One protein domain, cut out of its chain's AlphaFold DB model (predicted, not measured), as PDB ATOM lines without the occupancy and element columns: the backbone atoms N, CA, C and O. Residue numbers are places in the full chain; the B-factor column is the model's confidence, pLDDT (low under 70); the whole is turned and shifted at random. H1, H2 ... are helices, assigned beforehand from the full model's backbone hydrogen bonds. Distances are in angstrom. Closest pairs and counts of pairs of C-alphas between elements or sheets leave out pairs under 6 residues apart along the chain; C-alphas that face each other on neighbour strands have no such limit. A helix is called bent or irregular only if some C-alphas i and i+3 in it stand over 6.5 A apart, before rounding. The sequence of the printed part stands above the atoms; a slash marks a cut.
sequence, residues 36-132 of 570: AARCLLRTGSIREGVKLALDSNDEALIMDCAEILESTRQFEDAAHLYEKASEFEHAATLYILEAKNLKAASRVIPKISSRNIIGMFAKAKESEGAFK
ATOM      1  N   ALA A  36      92.148  35.697  36.814       87.06
ATOM      2  CA  ALA A  36      91.268  34.697  36.215       87.06
ATOM      3  C   ALA A  36      89.990  34.484  37.043       87.06
ATOM      4  O   ALA A  36      88.902  34.488  36.471       87.06
ATOM      5  N   ALA A  37      90.103  34.388  38.373       87.38
ATOM      6  CA  ALA A  37      88.963  34.243  39.278       87.38
ATOM      7  C   ALA A  37      87.961  35.402  39.128       87.38
ATOM      8  O   ALA A  37      86.781  35.165  38.868       87.38
ATOM      9  N   ARG A  38      88.429  36.661  39.180       87.25
ATOM     10  CA  ARG A  38      87.570  37.848  38.991       87.25
ATOM     11  C   ARG A  38      86.884  37.862  37.619       87.25
ATOM     12  O   ARG A  38      85.716  38.230  37.519       87.25
ATOM     13  N   CYS A  39      87.597  37.464  36.563       87.94
ATOM     14  CA  CYS A  39      87.047  37.412  35.206       87.94
ATOM     15  C   CYS A  39      85.948  36.345  35.079       87.94
ATOM     16  O   CYS A  39      84.860  36.656  34.602       87.94
ATOM     17  N   LEU A  40      86.198  35.130  35.580       88.19
ATOM     18  CA  LEU A  40      85.251  34.011  35.526       88.19
ATOM     19  C   LEU A  40      83.921  34.331  36.217       88.19
ATOM     20  O   LEU A  40      82.861  33.984  35.692       88.19
ATOM     21  N   LEU A  41      83.971  35.030  37.356       88.12
ATOM     22  CA  LEU A  41      82.770  35.487  38.060       88.12
ATOM     23  C   LEU A  41      81.972  36.495  37.222       88.12
ATOM     24  O   LEU A  41      80.756  36.365  37.108       88.12
ATOM     25  N   ARG A  42      82.646  37.449  36.562       86.38
ATOM     26  CA  ARG A  42      81.991  38.443  35.687       86.38
ATOM     27  C   ARG A  42      81.410  37.836  34.410       86.38
ATOM     28  O   ARG A  42      80.422  38.352  33.898       86.38
ATOM     29  N   THR A  43      82.004  36.764  33.887       86.25
ATOM     30  CA  THR A  43      81.523  36.076  32.677       86.25
ATOM     31  C   THR A  43      80.461  35.007  32.961       86.25
ATOM     32  O   THR A  43      79.955  34.406  32.018       86.25
ATOM     33  N   GLY A  44      80.112  34.761  34.231       81.25
ATOM     34  CA  GLY A  44      79.029  33.853  34.637       81.25
ATOM     35  C   GLY A  44      79.449  32.416  34.977       81.25
ATOM     36  O   GLY A  44      78.600  31.612  35.365       81.25
ATOM     37  N   SER A  45      80.740  32.078  34.913       87.38
ATOM     38  CA  SER A  45      81.274  30.773  35.346       87.38
ATOM     39  C   SER A  45      81.493  30.749  36.863       87.38
ATOM     40  O   SER A  45      82.616  30.619  37.355       87.38
ATOM     41  N   ILE A  46      80.398  30.891  37.616       84.81
ATOM     42  CA  ILE A  46      80.409  31.165  39.062       84.81
ATOM     43  C   ILE A  46      81.129  30.066  39.854       84.81
ATOM     44  O   ILE A  46      82.010  30.363  40.654       84.81
ATOM     45  N   ARG A  47      80.825  28.787  39.595       85.38
ATOM     46  CA  ARG A  47      81.391  27.655  40.359       85.38
ATOM     47  C   ARG A  47      82.916  27.574  40.277       85.38
ATOM     48  O   ARG A  47      83.573  27.319  41.282       85.38
ATOM     49  N   GLU A  48      83.474  27.775  39.085       85.56
ATOM     50  CA  GLU A  48      84.925  27.733  38.872       85.56
ATOM     51  C   GLU A  48      85.604  28.975  39.453       85.56
ATOM     52  O   GLU A  48      86.647  28.855  40.095       85.56
ATOM     53  N   GLY A  49      84.980  30.149  39.300       85.56
ATOM     54  CA  GLY A  49      85.459  31.398  39.891       85.56
ATOM     55  C   GLY A  49      85.490  31.360  41.422       85.56
ATOM     56  O   GLY A  49      86.506  31.713  42.016       85.56
ATOM     57  N   VAL A  50      84.425  30.860  42.063       87.25
ATOM     58  CA  VAL A  50      84.339  30.682  43.526       87.25
ATOM     59  C   VAL A  50      85.386  29.686  44.014       87.25
ATOM     60  O   VAL A  50      86.065  29.947  45.004       87.25
ATOM     61  N   LYS A  51      85.571  28.563  43.308       88.19
ATOM     62  CA  LYS A  51      86.585  27.567  43.672       88.19
ATOM     63  C   LYS A  51      87.998  28.154  43.617       88.19
ATOM     64  O   LYS A  51      88.741  28.012  44.580       88.19
ATOM     65  N   LEU A  52      88.337  28.869  42.543       86.25
ATOM     66  CA  LEU A  52      89.630  29.549  42.415       86.25
ATOM     67  C   LEU A  52      89.839  30.623  43.489       86.25
ATOM     68  O   LEU A  52      90.959  30.782  43.973       86.25
ATOM     69  N   ALA A  53      88.778  31.337  43.879       85.62
ATOM     70  CA  ALA A  53      88.845  32.315  44.960       85.62
ATOM     71  C   ALA A  53      89.165  31.644  46.306       85.62
ATOM     72  O   ALA A  53      90.091  32.069  46.997       85.62
ATOM     73  N   LEU A  54      88.472  30.550  46.636       86.06
ATOM     74  CA  LEU A  54      88.692  29.791  47.871       86.06
ATOM     75  C   LEU A  54      90.060  29.091  47.902       86.06
ATOM     76  O   LEU A  54      90.729  29.119  48.933       86.06
ATOM     77  N   ASP A  55      90.505  28.521  46.779       86.44
ATOM     78  CA  ASP A  55      91.804  27.838  46.663       86.44
ATOM     79  C   ASP A  55      92.989  28.813  46.815       86.44
ATOM     80  O   ASP A  55      94.084  28.408  47.209       86.44
ATOM     81  N   SER A  56      92.788  30.102  46.516       80.44
ATOM     82  CA  SER A  56      93.829  31.130  46.648       80.44
ATOM     83  C   SER A  56      94.152  31.500  48.099       80.44
ATOM     84  O   SER A  56      95.253  31.983  48.365       80.44
ATOM     85  N   ASN A  57      93.198  31.281  49.015       77.62
ATOM     86  CA  ASN A  57      93.254  31.650  50.432       77.62
ATOM     87  C   ASN A  57      93.670  33.118  50.700       77.62
ATOM     88  O   ASN A  57      94.204  33.424  51.765       77.62
ATOM     89  N   ASP A  58      93.461  34.016  49.729       85.31
ATOM     90  CA  ASP A  58      93.739  35.451  49.832       85.31
ATOM     91  C   ASP A  58      92.451  36.215  50.154       85.31
ATOM     92  O   ASP A  58      91.556  36.321  49.315       85.31
ATOM     93  N   GLU A  59      92.366  36.765  51.363       85.19
ATOM     94  CA  GLU A  59      91.179  37.453  51.886       85.19
ATOM     95  C   GLU A  59      90.755  38.639  51.006       85.19
ATOM     96  O   GLU A  59      89.569  38.797  50.717       85.19
ATOM     97  N   ALA A  60      91.714  39.400  50.465       86.69
ATOM     98  CA  ALA A  60      91.422  40.518  49.569       86.69
ATOM     99  C   ALA A  60      90.808  40.052  48.238       86.69
ATOM    100  O   ALA A  60      89.906  40.695  47.702       86.69
ATOM    101  N   LEU A  61      91.262  38.910  47.704       87.19
ATOM    102  CA  LEU A  61      90.655  38.331  46.506       87.19
ATOM    103  C   LEU A  61      89.235  37.838  46.796       87.19
ATOM    104  O   LEU A  61      88.347  38.046  45.975       87.19
ATOM    105  N   ILE A  62      89.033  37.167  47.931       88.38
ATOM    106  CA  ILE A  62      87.724  36.628  48.314       88.38
ATOM    107  C   ILE A  62      86.711  37.771  48.460       88.38
ATOM    108  O   ILE A  62      85.599  37.636  47.947       88.38
ATOM    109  N   MET A  63      87.112  38.900  49.052       88.75
ATOM    110  CA  MET A  63      86.297  40.119  49.138       88.75
ATOM    111  C   MET A  63      85.941  40.688  47.762       88.75
ATOM    112  O   MET A  63      84.760  40.836  47.455       88.75
ATOM    113  N   ASP A  64      86.927  40.907  46.885       88.75
ATOM    114  CA  ASP A  64      86.673  41.396  45.520       88.75
ATOM    115  C   ASP A  64      85.719  40.469  44.745       88.75
ATOM    116  O   ASP A  64      84.874  40.904  43.960       88.75
ATOM    117  N   CYS A  65      85.877  39.157  44.929       88.00
ATOM    118  CA  CYS A  65      85.028  38.144  44.320       88.00
ATOM    119  C   CYS A  65      83.598  38.170  44.889       88.00
ATOM    120  O   CYS A  65      82.649  37.979  44.124       88.00
ATOM    121  N   ALA A  66      83.435  38.430  46.189       88.88
ATOM    122  CA  ALA A  66      82.137  38.571  46.841       88.88
ATOM    123  C   ALA A  66      81.377  39.810  46.336       88.88
ATOM    124  O   ALA A  66      80.223  39.676  45.924       88.88
ATOM    125  N   GLU A  67      82.039  40.969  46.240       89.38
ATOM    126  CA  GLU A  67      81.454  42.205  45.693       89.38
ATOM    127  C   GLU A  67      80.990  42.028  44.238       89.38
ATOM    128  O   GLU A  67      79.911  42.481  43.841       89.38
ATOM    129  N   ILE A  68      81.783  41.320  43.421       89.50
ATOM    130  CA  ILE A  68      81.394  40.987  42.046       89.50
ATOM    131  C   ILE A  68      80.118  40.138  42.053       89.50
ATOM    132  O   ILE A  68      79.178  40.463  41.325       89.50
ATOM    133  N   LEU A  69      80.051  39.084  42.872       87.62
ATOM    134  CA  LEU A  69      78.873  38.217  42.935       87.62
ATOM    135  C   LEU A  69      77.625  38.958  43.419       87.62
ATOM    136  O   LEU A  69      76.548  38.781  42.837       87.62
ATOM    137  N   GLU A  70      77.778  39.841  44.400       88.38
ATOM    138  CA  GLU A  70      76.715  40.713  44.892       88.38
ATOM    139  C   GLU A  70      76.196  41.645  43.787       88.38
ATOM    140  O   GLU A  70      74.988  41.695  43.537       88.38
ATOM    141  N   SER A  71      77.095  42.284  43.027       87.62
ATOM    142  CA  SER A  71      76.716  43.131  41.886       87.62
ATOM    143  C   SER A  71      75.967  42.355  40.792       87.62
ATOM    144  O   SER A  71      75.070  42.891  40.138       87.62
ATOM    145  N   THR A  72      76.279  41.064  40.631       87.75
ATOM    146  CA  THR A  72      75.606  40.155  39.691       87.75
ATOM    147  C   THR A  72      74.342  39.491  40.257       87.75
ATOM    148  O   THR A  72      73.735  38.665  39.574       87.75
ATOM    149  N   ARG A  73      73.907  39.876  41.469       85.94
ATOM    150  CA  ARG A  73      72.723  39.357  42.186       85.94
ATOM    151  C   ARG A  73      72.773  37.863  42.535       85.94
ATOM    152  O   ARG A  73      71.733  37.222  42.679       85.94
ATOM    153  N   GLN A  74      73.967  37.300  42.684       87.81
ATOM    154  CA  GLN A  74      74.172  35.911  43.114       87.81
ATOM    155  C   GLN A  74      74.428  35.868  44.624       87.81
ATOM    156  O   GLN A  74      75.550  35.667  45.087       87.81
ATOM    157  N   PHE A  75      73.374  36.120  45.402       88.06
ATOM    158  CA  PHE A  75      73.485  36.428  46.832       88.06
ATOM    159  C   PHE A  75      73.898  35.239  47.717       88.06
ATOM    160  O   PHE A  75      74.574  35.450  48.720       88.06
ATOM    161  N   GLU A  76      73.537  33.996  47.367       87.44
ATOM    162  CA  GLU A  76      73.934  32.811  48.150       87.44
ATOM    163  C   GLU A  76      75.448  32.558  48.095       87.44
ATOM    164  O   GLU A  76      76.083  32.364  49.135       87.44
ATOM    165  N   ASP A  77      76.023  32.603  46.889       87.19
ATOM    166  CA  ASP A  77      77.460  32.416  46.674       87.19
ATOM    167  C   ASP A  77      78.262  33.626  47.188       87.19
ATOM    168  O   ASP A  77      79.319  33.442  47.797       87.19
ATOM    169  N   ALA A  78      77.740  34.851  47.025       87.81
ATOM    170  CA  ALA A  78      78.341  36.065  47.589       87.81
ATOM    171  C   ALA A  78      78.436  35.992  49.120       87.81
ATOM    172  O   ALA A  78      79.507  36.204  49.687       87.81
ATOM    173  N   ALA A  79      77.346  35.616  49.798       88.44
ATOM    174  CA  ALA A  79      77.324  35.483  51.252       88.44
ATOM    175  C   ALA A  79      78.285  34.391  51.759       88.44
ATOM    176  O   ALA A  79      78.920  34.575  52.798       88.44
ATOM    177  N   HIS A  80      78.457  33.292  51.012       89.31
ATOM    178  CA  HIS A  80      79.438  32.256  51.359       89.31
ATOM    179  C   HIS A  80      80.882  32.765  51.233       89.31
ATOM    180  O   HIS A  80      81.721  32.429  52.069       89.31
ATOM    181  N   LEU A  81      81.187  33.583  50.217       88.31
ATOM    182  CA  LEU A  81      82.503  34.219  50.105       88.31
ATOM    183  C   LEU A  81      82.739  35.231  51.236       88.31
ATOM    184  O   LEU A  81      83.802  35.178  51.848       88.31
ATOM    185  N   TYR A  82      81.754  36.063  51.588       90.69
ATOM    186  CA  TYR A  82      81.867  36.969  52.740       90.69
ATOM    187  C   TYR A  82      82.068  36.211  54.066       90.69
ATOM    188  O   TYR A  82      82.900  36.611  54.875       90.69
ATOM    189  N   GLU A  83      81.399  35.067  54.272       89.94
ATOM    190  CA  GLU A  83      81.643  34.210  55.446       89.94
ATOM    191  C   GLU A  83      83.096  33.701  55.490       89.94
ATOM    192  O   GLU A  83      83.686  33.572  56.565       89.94
ATOM    193  N   LYS A  84      83.687  33.400  54.326       88.81
ATOM    194  CA  LYS A  84      85.074  32.924  54.202       88.81
ATOM    195  C   LYS A  84      86.107  34.039  54.323       88.81
ATOM    196  O   LYS A  84      87.205  33.756  54.788       88.81
ATOM    197  N   ALA A  85      85.744  35.266  53.963       86.69
ATOM    198  CA  ALA A  85      86.543  36.473  54.163       86.69
ATOM    199  C   ALA A  85      86.376  37.092  55.562       86.69
ATOM    200  O   ALA A  85      86.695  38.254  55.757       86.69
ATOM    201  N   SER A  86      85.834  36.347  56.533       86.50
ATOM    202  CA  SER A  86      85.622  36.806  57.916       86.50
ATOM    203  C   SER A  86      84.631  37.975  58.091       86.50
ATOM    204  O   SER A  86      84.408  38.418  59.218       86.50
ATOM    205  N   GLU A  87      83.961  38.422  57.026       88.31
ATOM    206  CA  GLU A  87      82.954  39.492  57.036       88.31
ATOM    207  C   GLU A  87      81.561  38.938  57.375       88.31
ATOM    208  O   GLU A  87      80.634  38.863  56.559       88.31
ATOM    209  N   PHE A  88      81.410  38.500  58.626       88.44
ATOM    210  CA  PHE A  88      80.213  37.801  59.101       88.44
ATOM    211  C   PHE A  88      78.946  38.673  59.122       88.44
ATOM    212  O   PHE A  88      77.846  38.156  58.919       88.44
ATOM    213  N   GLU A  89      79.070  39.982  59.356       87.44
ATOM    214  CA  GLU A  89      77.921  40.899  59.423       87.44
ATOM    215  C   GLU A  89      77.273  41.103  58.048       87.44
ATOM    216  O   GLU A  89      76.047  41.014  57.903       87.44
ATOM    217  N   HIS A  90      78.099  41.307  57.020       86.75
ATOM    218  CA  HIS A  90      77.637  41.457  55.643       86.75
ATOM    219  C   HIS A  90      77.055  40.144  55.109       86.75
ATOM    220  O   HIS A  90      75.932  40.125  54.597       86.75
ATOM    221  N   ALA A  91      77.752  39.025  55.352       87.00
ATOM    222  CA  ALA A  91      77.276  37.687  55.006       87.00
ATOM    223  C   ALA A  91      75.893  37.388  55.607       87.00
ATOM    224  O   ALA A  91      74.988  36.930  54.910       87.00
ATOM    225  N   ALA A  92      75.691  37.678  56.894       87.06
ATOM    226  CA  ALA A  92      74.407  37.441  57.545       87.06
ATOM    227  C   ALA A  92      73.293  38.338  57.011       87.06
ATOM    228  O   ALA A  92      72.172  37.865  56.833       87.06
ATOM    229  N   THR A  93      73.590  39.602  56.711       87.50
ATOM    230  CA  THR A  93      72.605  40.534  56.146       87.50
ATOM    231  C   THR A  93      72.102  40.028  54.792       87.50
ATOM    232  O   THR A  93      70.890  39.931  54.582       87.50
ATOM    233  N   LEU A  94      73.021  39.587  53.927       87.12
ATOM    234  CA  LEU A  94      72.716  38.951  52.641       87.12
ATOM    235  C   LEU A  94      71.936  37.638  52.808       87.12
ATOM    236  O   LEU A  94      70.942  37.422  52.110       87.12
ATOM    237  N   TYR A  95      72.326  36.781  53.763       87.69
ATOM    238  CA  TYR A  95      71.610  35.530  54.034       87.69
ATOM    239  C   TYR A  95      70.169  35.749  54.514       87.69
ATOM    240  O   TYR A  95      69.285  34.965  54.158       87.69
ATOM    241  N   ILE A  96      69.924  36.789  55.316       85.25
ATOM    242  CA  ILE A  96      68.614  37.082  55.911       85.25
ATOM    243  C   ILE A  96      67.691  37.786  54.911       85.25
ATOM    244  O   ILE A  96      66.543  37.367  54.753       85.25
ATOM    245  N   LEU A  97      68.165  38.855  54.265       83.31
ATOM    246  CA  LEU A  97      67.329  39.729  53.438       83.31
ATOM    247  C   LEU A  97      67.138  39.205  52.016       83.31
ATOM    248  O   LEU A  97      66.003  39.109  51.546       83.31
ATOM    249  N   GLU A  98      68.240  38.870  51.348       83.50
ATOM    250  CA  GLU A  98      68.247  38.643  49.900       83.50
ATOM    251  C   GLU A  98      68.124  37.154  49.567       83.50
ATOM    252  O   GLU A  98      67.241  36.747  48.812       83.50
ATOM    253  N   ALA A  99      68.953  36.309  50.190       80.38
ATOM    254  CA  ALA A  99      68.956  34.869  49.930       80.38
ATOM    255  C   ALA A  99      67.839  34.103  50.667       80.38
ATOM    256  O   ALA A  99      67.531  32.967  50.308       80.38
ATOM    257  N   LYS A 100      67.245  34.693  51.718       83.19
ATOM    258  CA  LYS A 100      66.250  34.057  52.614       83.19
ATOM    259  C   LYS A 100      66.692  32.686  53.157       83.19
ATOM    260  O   LYS A 100      65.866  31.834  53.492       83.19
ATOM    261  N   ASN A 101      67.999  32.465  53.279       85.94
ATOM    262  CA  ASN A 101      68.575  31.194  53.701       85.94
ATOM    263  C   ASN A 101      68.865  31.209  55.207       85.94
ATOM    264  O   ASN A 101      69.998  31.374  55.667       85.94
ATOM    265  N   LEU A 102      67.813  31.006  56.002       84.38
ATOM    266  CA  LEU A 102      67.887  31.110  57.463       84.38
ATOM    267  C   LEU A 102      68.737  30.009  58.123       84.38
ATOM    268  O   LEU A 102      69.221  30.191  59.238       84.38
ATOM    269  N   LYS A 103      68.956  28.876  57.440       86.44
ATOM    270  CA  LYS A 103      69.836  27.788  57.911       86.44
ATOM    271  C   LYS A 103      71.322  28.111  57.748       86.44
ATOM    272  O   LYS A 103      72.154  27.570  58.475       86.44
ATOM    273  N   ALA A 104      71.678  28.905  56.740       83.81
ATOM    274  CA  ALA A 104      73.028  29.440  56.609       83.81
ATOM    275  C   ALA A 104      73.228  30.578  57.618       83.81
ATOM    276  O   ALA A 104      74.181  30.536  58.393       83.81
ATOM    277  N   ALA A 105      72.255  31.492  57.722       84.50
ATOM    278  CA  ALA A 105      72.289  32.584  58.696       84.50
ATOM    279  C   ALA A 105      72.474  32.089  60.143       84.50
ATOM    280  O   ALA A 105      73.321  32.619  60.856       84.50
ATOM    281  N   SER A 106      71.777  31.027  60.574       84.44
ATOM    282  CA  SER A 106      71.901  30.497  61.945       84.44
ATOM    283  C   SER A 106      73.311  30.020  62.321       84.44
ATOM    284  O   SER A 106      73.634  29.966  63.506       84.44
ATOM    285  N   ARG A 107      74.167  29.695  61.341       86.56
ATOM    286  CA  ARG A 107      75.576  29.325  61.571       86.56
ATOM    287  C   ARG A 107      76.474  30.541  61.775       86.56
ATOM    288  O   ARG A 107      77.477  30.443  62.478       86.56
ATOM    289  N   VAL A 108      76.109  31.666  61.165       86.88
ATOM    290  CA  VAL A 108      76.879  32.914  61.202       86.88
ATOM    291  C   VAL A 108      76.465  33.779  62.395       86.88
ATOM    292  O   VAL A 108      77.326  34.364  63.042       86.88
ATOM    293  N   ILE A 109      75.177  33.789  62.757       86.50
ATOM    294  CA  ILE A 109      74.602  34.598  63.851       86.50
ATOM    295  C   ILE A 109      75.356  34.491  65.193       86.50
ATOM    296  O   ILE A 109      75.580  35.533  65.807       86.50
ATOM    297  N   PRO A 110      75.826  33.314  65.656       86.94
ATOM    298  CA  PRO A 110      76.602  33.219  66.898       86.94
ATOM    299  C   PRO A 110      77.940  33.975  66.885       86.94
ATOM    300  O   PRO A 110      78.495  34.239  67.946       86.94
ATOM    301  N   LYS A 111      78.476  34.302  65.701       86.62
ATOM    302  CA  LYS A 111      79.733  35.051  65.531       86.62
ATOM    303  C   LYS A 111      79.517  36.566  65.451       86.62
ATOM    304  O   LYS A 111      80.488  37.315  65.435       86.62
ATOM    305  N   ILE A 112      78.265  37.014  65.377       87.44
ATOM    306  CA  ILE A 112      77.899  38.417  65.177       87.44
ATOM    307  C   ILE A 112      77.572  39.057  66.519       87.44
ATOM    308  O   ILE A 112      76.890  38.467  67.355       87.44
ATOM    309  N   SER A 113      78.028  40.295  66.695       83.75
ATOM    310  CA  SER A 113      77.728  41.104  67.886       83.75
ATOM    311  C   SER A 113      76.642  42.162  67.635       83.75
ATOM    312  O   SER A 113      76.060  42.689  68.581       83.75
ATOM    313  N   SER A 114      76.346  42.482  66.369       87.81
ATOM    314  CA  SER A 114      75.358  43.498  65.992       87.81
ATOM    315  C   SER A 114      73.916  43.077  66.300       87.81
ATOM    316  O   SER A 114      73.334  42.203  65.652       87.81
ATOM    317  N   ARG A 115      73.300  43.778  67.259       89.75
ATOM    318  CA  ARG A 115      71.914  43.554  67.710       89.75
ATOM    319  C   ARG A 115      70.882  43.736  66.598       89.75
ATOM    320  O   ARG A 115      69.906  42.996  66.549       89.75
ATOM    321  N   ASN A 116      71.116  44.678  65.682       88.31
ATOM    322  CA  ASN A 116      70.199  44.951  64.573       88.31
ATOM    323  C   ASN A 116      70.080  43.739  63.640       88.31
ATOM    324  O   ASN A 116      68.973  43.320  63.316       88.31
ATOM    325  N   ILE A 117      71.212  43.136  63.261       87.88
ATOM    326  CA  ILE A 117      71.249  41.975  62.357       87.88
ATOM    327  C   ILE A 117      70.613  40.755  63.034       87.88
ATOM    328  O   ILE A 117      69.807  40.051  62.424       87.88
ATOM    329  N   ILE A 118      70.907  40.540  64.322       89.75
ATOM    330  CA  ILE A 118      70.299  39.462  65.115       89.75
ATOM    331  C   ILE A 118      68.777  39.664  65.230       89.75
ATOM    332  O   ILE A 118      68.016  38.712  65.054       89.75
ATOM    333  N   GLY A 119      68.309  40.900  65.433       89.44
ATOM    334  CA  GLY A 119      66.882  41.236  65.439       89.44
ATOM    335  C   GLY A 119      66.198  40.986  64.088       89.44
ATOM    336  O   GLY A 119      65.081  40.468  64.039       89.44
ATOM    337  N   MET A 120      66.877  41.269  62.972       88.31
ATOM    338  CA  MET A 120      66.373  40.946  61.629       88.31
ATOM    339  C   MET A 120      66.251  39.434  61.414       88.31
ATOM    340  O   MET A 120      65.236  38.972  60.887       88.31
ATOM    341  N   PHE A 121      67.237  38.660  61.874       89.50
ATOM    342  CA  PHE A 121      67.175  37.198  61.866       89.50
ATOM    343  C   PHE A 121      66.004  36.676  62.708       89.50
ATOM    344  O   PHE A 121      65.251  35.816  62.245       89.50
ATOM    345  N   ALA A 122      65.797  37.234  63.903       90.25
ATOM    346  CA  ALA A 122      64.694  36.867  64.786       90.25
ATOM    347  C   ALA A 122      63.324  37.121  64.133       90.25
ATOM    348  O   ALA A 122      62.458  36.244  64.140       90.25
ATOM    349  N   LYS A 123      63.151  38.275  63.476       90.19
ATOM    350  CA  LYS A 123      61.929  38.618  62.735       90.19
ATOM    351  C   LYS A 123      61.689  37.696  61.539       90.19
ATOM    352  O   LYS A 123      60.554  37.291  61.286       90.19
ATOM    353  N   ALA A 124      62.747  37.329  60.816       88.12
ATOM    354  CA  ALA A 124      62.644  36.368  59.723       88.12
ATOM    355  C   ALA A 124      62.226  34.978  60.241       88.12
ATOM    356  O   ALA A 124      61.317  34.361  59.681       88.12
ATOM    357  N   LYS A 125      62.792  34.529  61.367       88.69
ATOM    358  CA  LYS A 125      62.399  33.283  62.045       88.69
ATOM    359  C   LYS A 125      60.970  33.302  62.586       88.69
ATOM    360  O   LYS A 125      60.269  32.296  62.494       88.69
ATOM    361  N   GLU A 126      60.511  34.446  63.087       90.38
ATOM    362  CA  GLU A 126      59.116  34.650  63.492       90.38
ATOM    363  C   GLU A 126      58.166  34.476  62.296       90.38
ATOM    364  O   GLU A 126      57.137  33.812  62.427       90.38
ATOM    365  N   SER A 127      58.533  34.989  61.114       87.88
ATOM    366  CA  SER A 127      57.737  34.825  59.886       87.88
ATOM    367  C   SER A 127      57.701  33.385  59.352       87.88
ATOM    368  O   SER A 127      56.714  32.993  58.734       87.88
ATOM    369  N   GLU A 128      58.731  32.579  59.641       87.19
ATOM    370  CA  GLU A 128      58.788  31.138  59.331       87.19
ATOM    371  C   GLU A 128      57.917  30.300  60.298       87.19
ATOM    372  O   GLU A 128      57.684  29.116  60.072       87.19
ATOM    373  N   GLY A 129      57.420  30.901  61.388       85.88
ATOM    374  CA  GLY A 129      56.678  30.207  62.447       85.88
ATOM    375  C   GLY A 129      57.570  29.477  63.461       85.88
ATOM    376  O   GLY A 129      57.066  28.795  64.356       85.88
ATOM    377  N   ALA A 130      58.894  29.638  63.375       89.56
ATOM    378  CA  ALA A 130      59.869  29.046  64.289       89.56
ATOM    379  C   ALA A 130      60.003  29.876  65.585       89.56
ATOM    380  O   ALA A 130      61.058  30.430  65.895       89.56
ATOM    381  N   PHE A 131      58.922  29.968  66.368       90.94
ATOM    382  CA  PHE A 131      58.814  30.904  67.499       90.94
ATOM    383  C   PHE A 131      59.855  30.703  68.613       90.94
ATOM    384  O   PHE A 131      60.292  31.681  69.208       90.94
ATOM    385  N   LYS A 132      60.289  29.462  68.885       90.00
ATOM    386  CA  LYS A 132      61.328  29.186  69.900       90.00
ATOM    387  C   LYS A 132      62.713  29.677  69.469       90.00
ATOM    388  O   LYS A 132      63.460  30.210  70.279       90.00
TER     389      LYS A 132
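This is residues 36 to 132 of the 570 residues of an uncharacterized protein of Trypanosoma cruzi (UniProt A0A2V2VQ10). Seven helices are stacked one after another in a zigzag that runs from H1 at one end to H7 at the other, each helix lying across the long axis and folding back against the one before. H1, H3, H5 and H7 run one way and H2, H4 and H6 the other, with tight turns between them. The 97 printed residues hold seven named helices, H1 to H7 in chain order, and no named strand; the class is all helix. The whole is compact, with a radius of gyration of the C-alphas of 14.0 A, but its spans of 45 by 23 by 17 A make it only just elongated.

H1, residues 36 to 42, and H2, residues 46 to 56, form a hairpin; their closest C-alphas, of Ala 37 and Gly 49, are 4.6 A apart, at a shallow tilt of 33 degrees, only just short of steep. H3, residues 59 to 71, touches H1 with residues 64 to 69 alone, closest at the C-alphas of Arg 38 and Cys 65, 5.9 A. H3 touches H2 with residues 61 to 65 alone, closest at the C-alphas of Ala 53 and Ile 62, 5.6 A. H4, residues 75 to 84, forms a hairpin with H3, closest at the C-alphas of Ala 66 and Ala 78, 4.6 A, and touches H2 at a shallow tilt of 5 degrees, the same way, closest at the C-alphas of Val 50 and Leu 81, 7.7 A. H5, residues 88 to 97, touches H4, closest at the C-alphas of Ala 79 and Ala 91, 4.4 A, opposite ways at 18 degrees. H5, H6, residues 102 to 111, and H7, residues 115 to 127, form an up and down bundle, each helix running against the one before. The closest C-alphas are those of Ala 92 and Ala 105 for H5 and H6, 5.4 A, those of Ile 96 and Phe 121 for H5 and H7, 6.1 A, and those of Ile 109 and Ile 118 for H6 and H7, 6.6 A. H4 and H6 are close but not clearly touching, while H3 and H5 are apart. In H1, H2, H3, H4, H5 and H7 every O i to N i+4 pair is within hydrogen-bond range; in H6 2 of 6 are, beside 3 of 7 O i to N i+3 pairs.

H1 begins at C-alpha 36, (91.268, 34.697, 36.215). H3 measures 18.5 A from first to last C-alpha, H7 18.4 A and H2 15.4 A. H6 is irregular, but only just: C-alphas 107 and 110 are 6.7 A apart. H7 ends at C-alpha 127, (57.737, 34.825, 59.886).

The C-alphas of Ala 36 and Lys 132, the two farthest apart, are 45.4 A from each other. The printed part has no cut, and the six links between helices are tight. The mean pLDDT of the printed part is 87.0, and no printed residue is under 70.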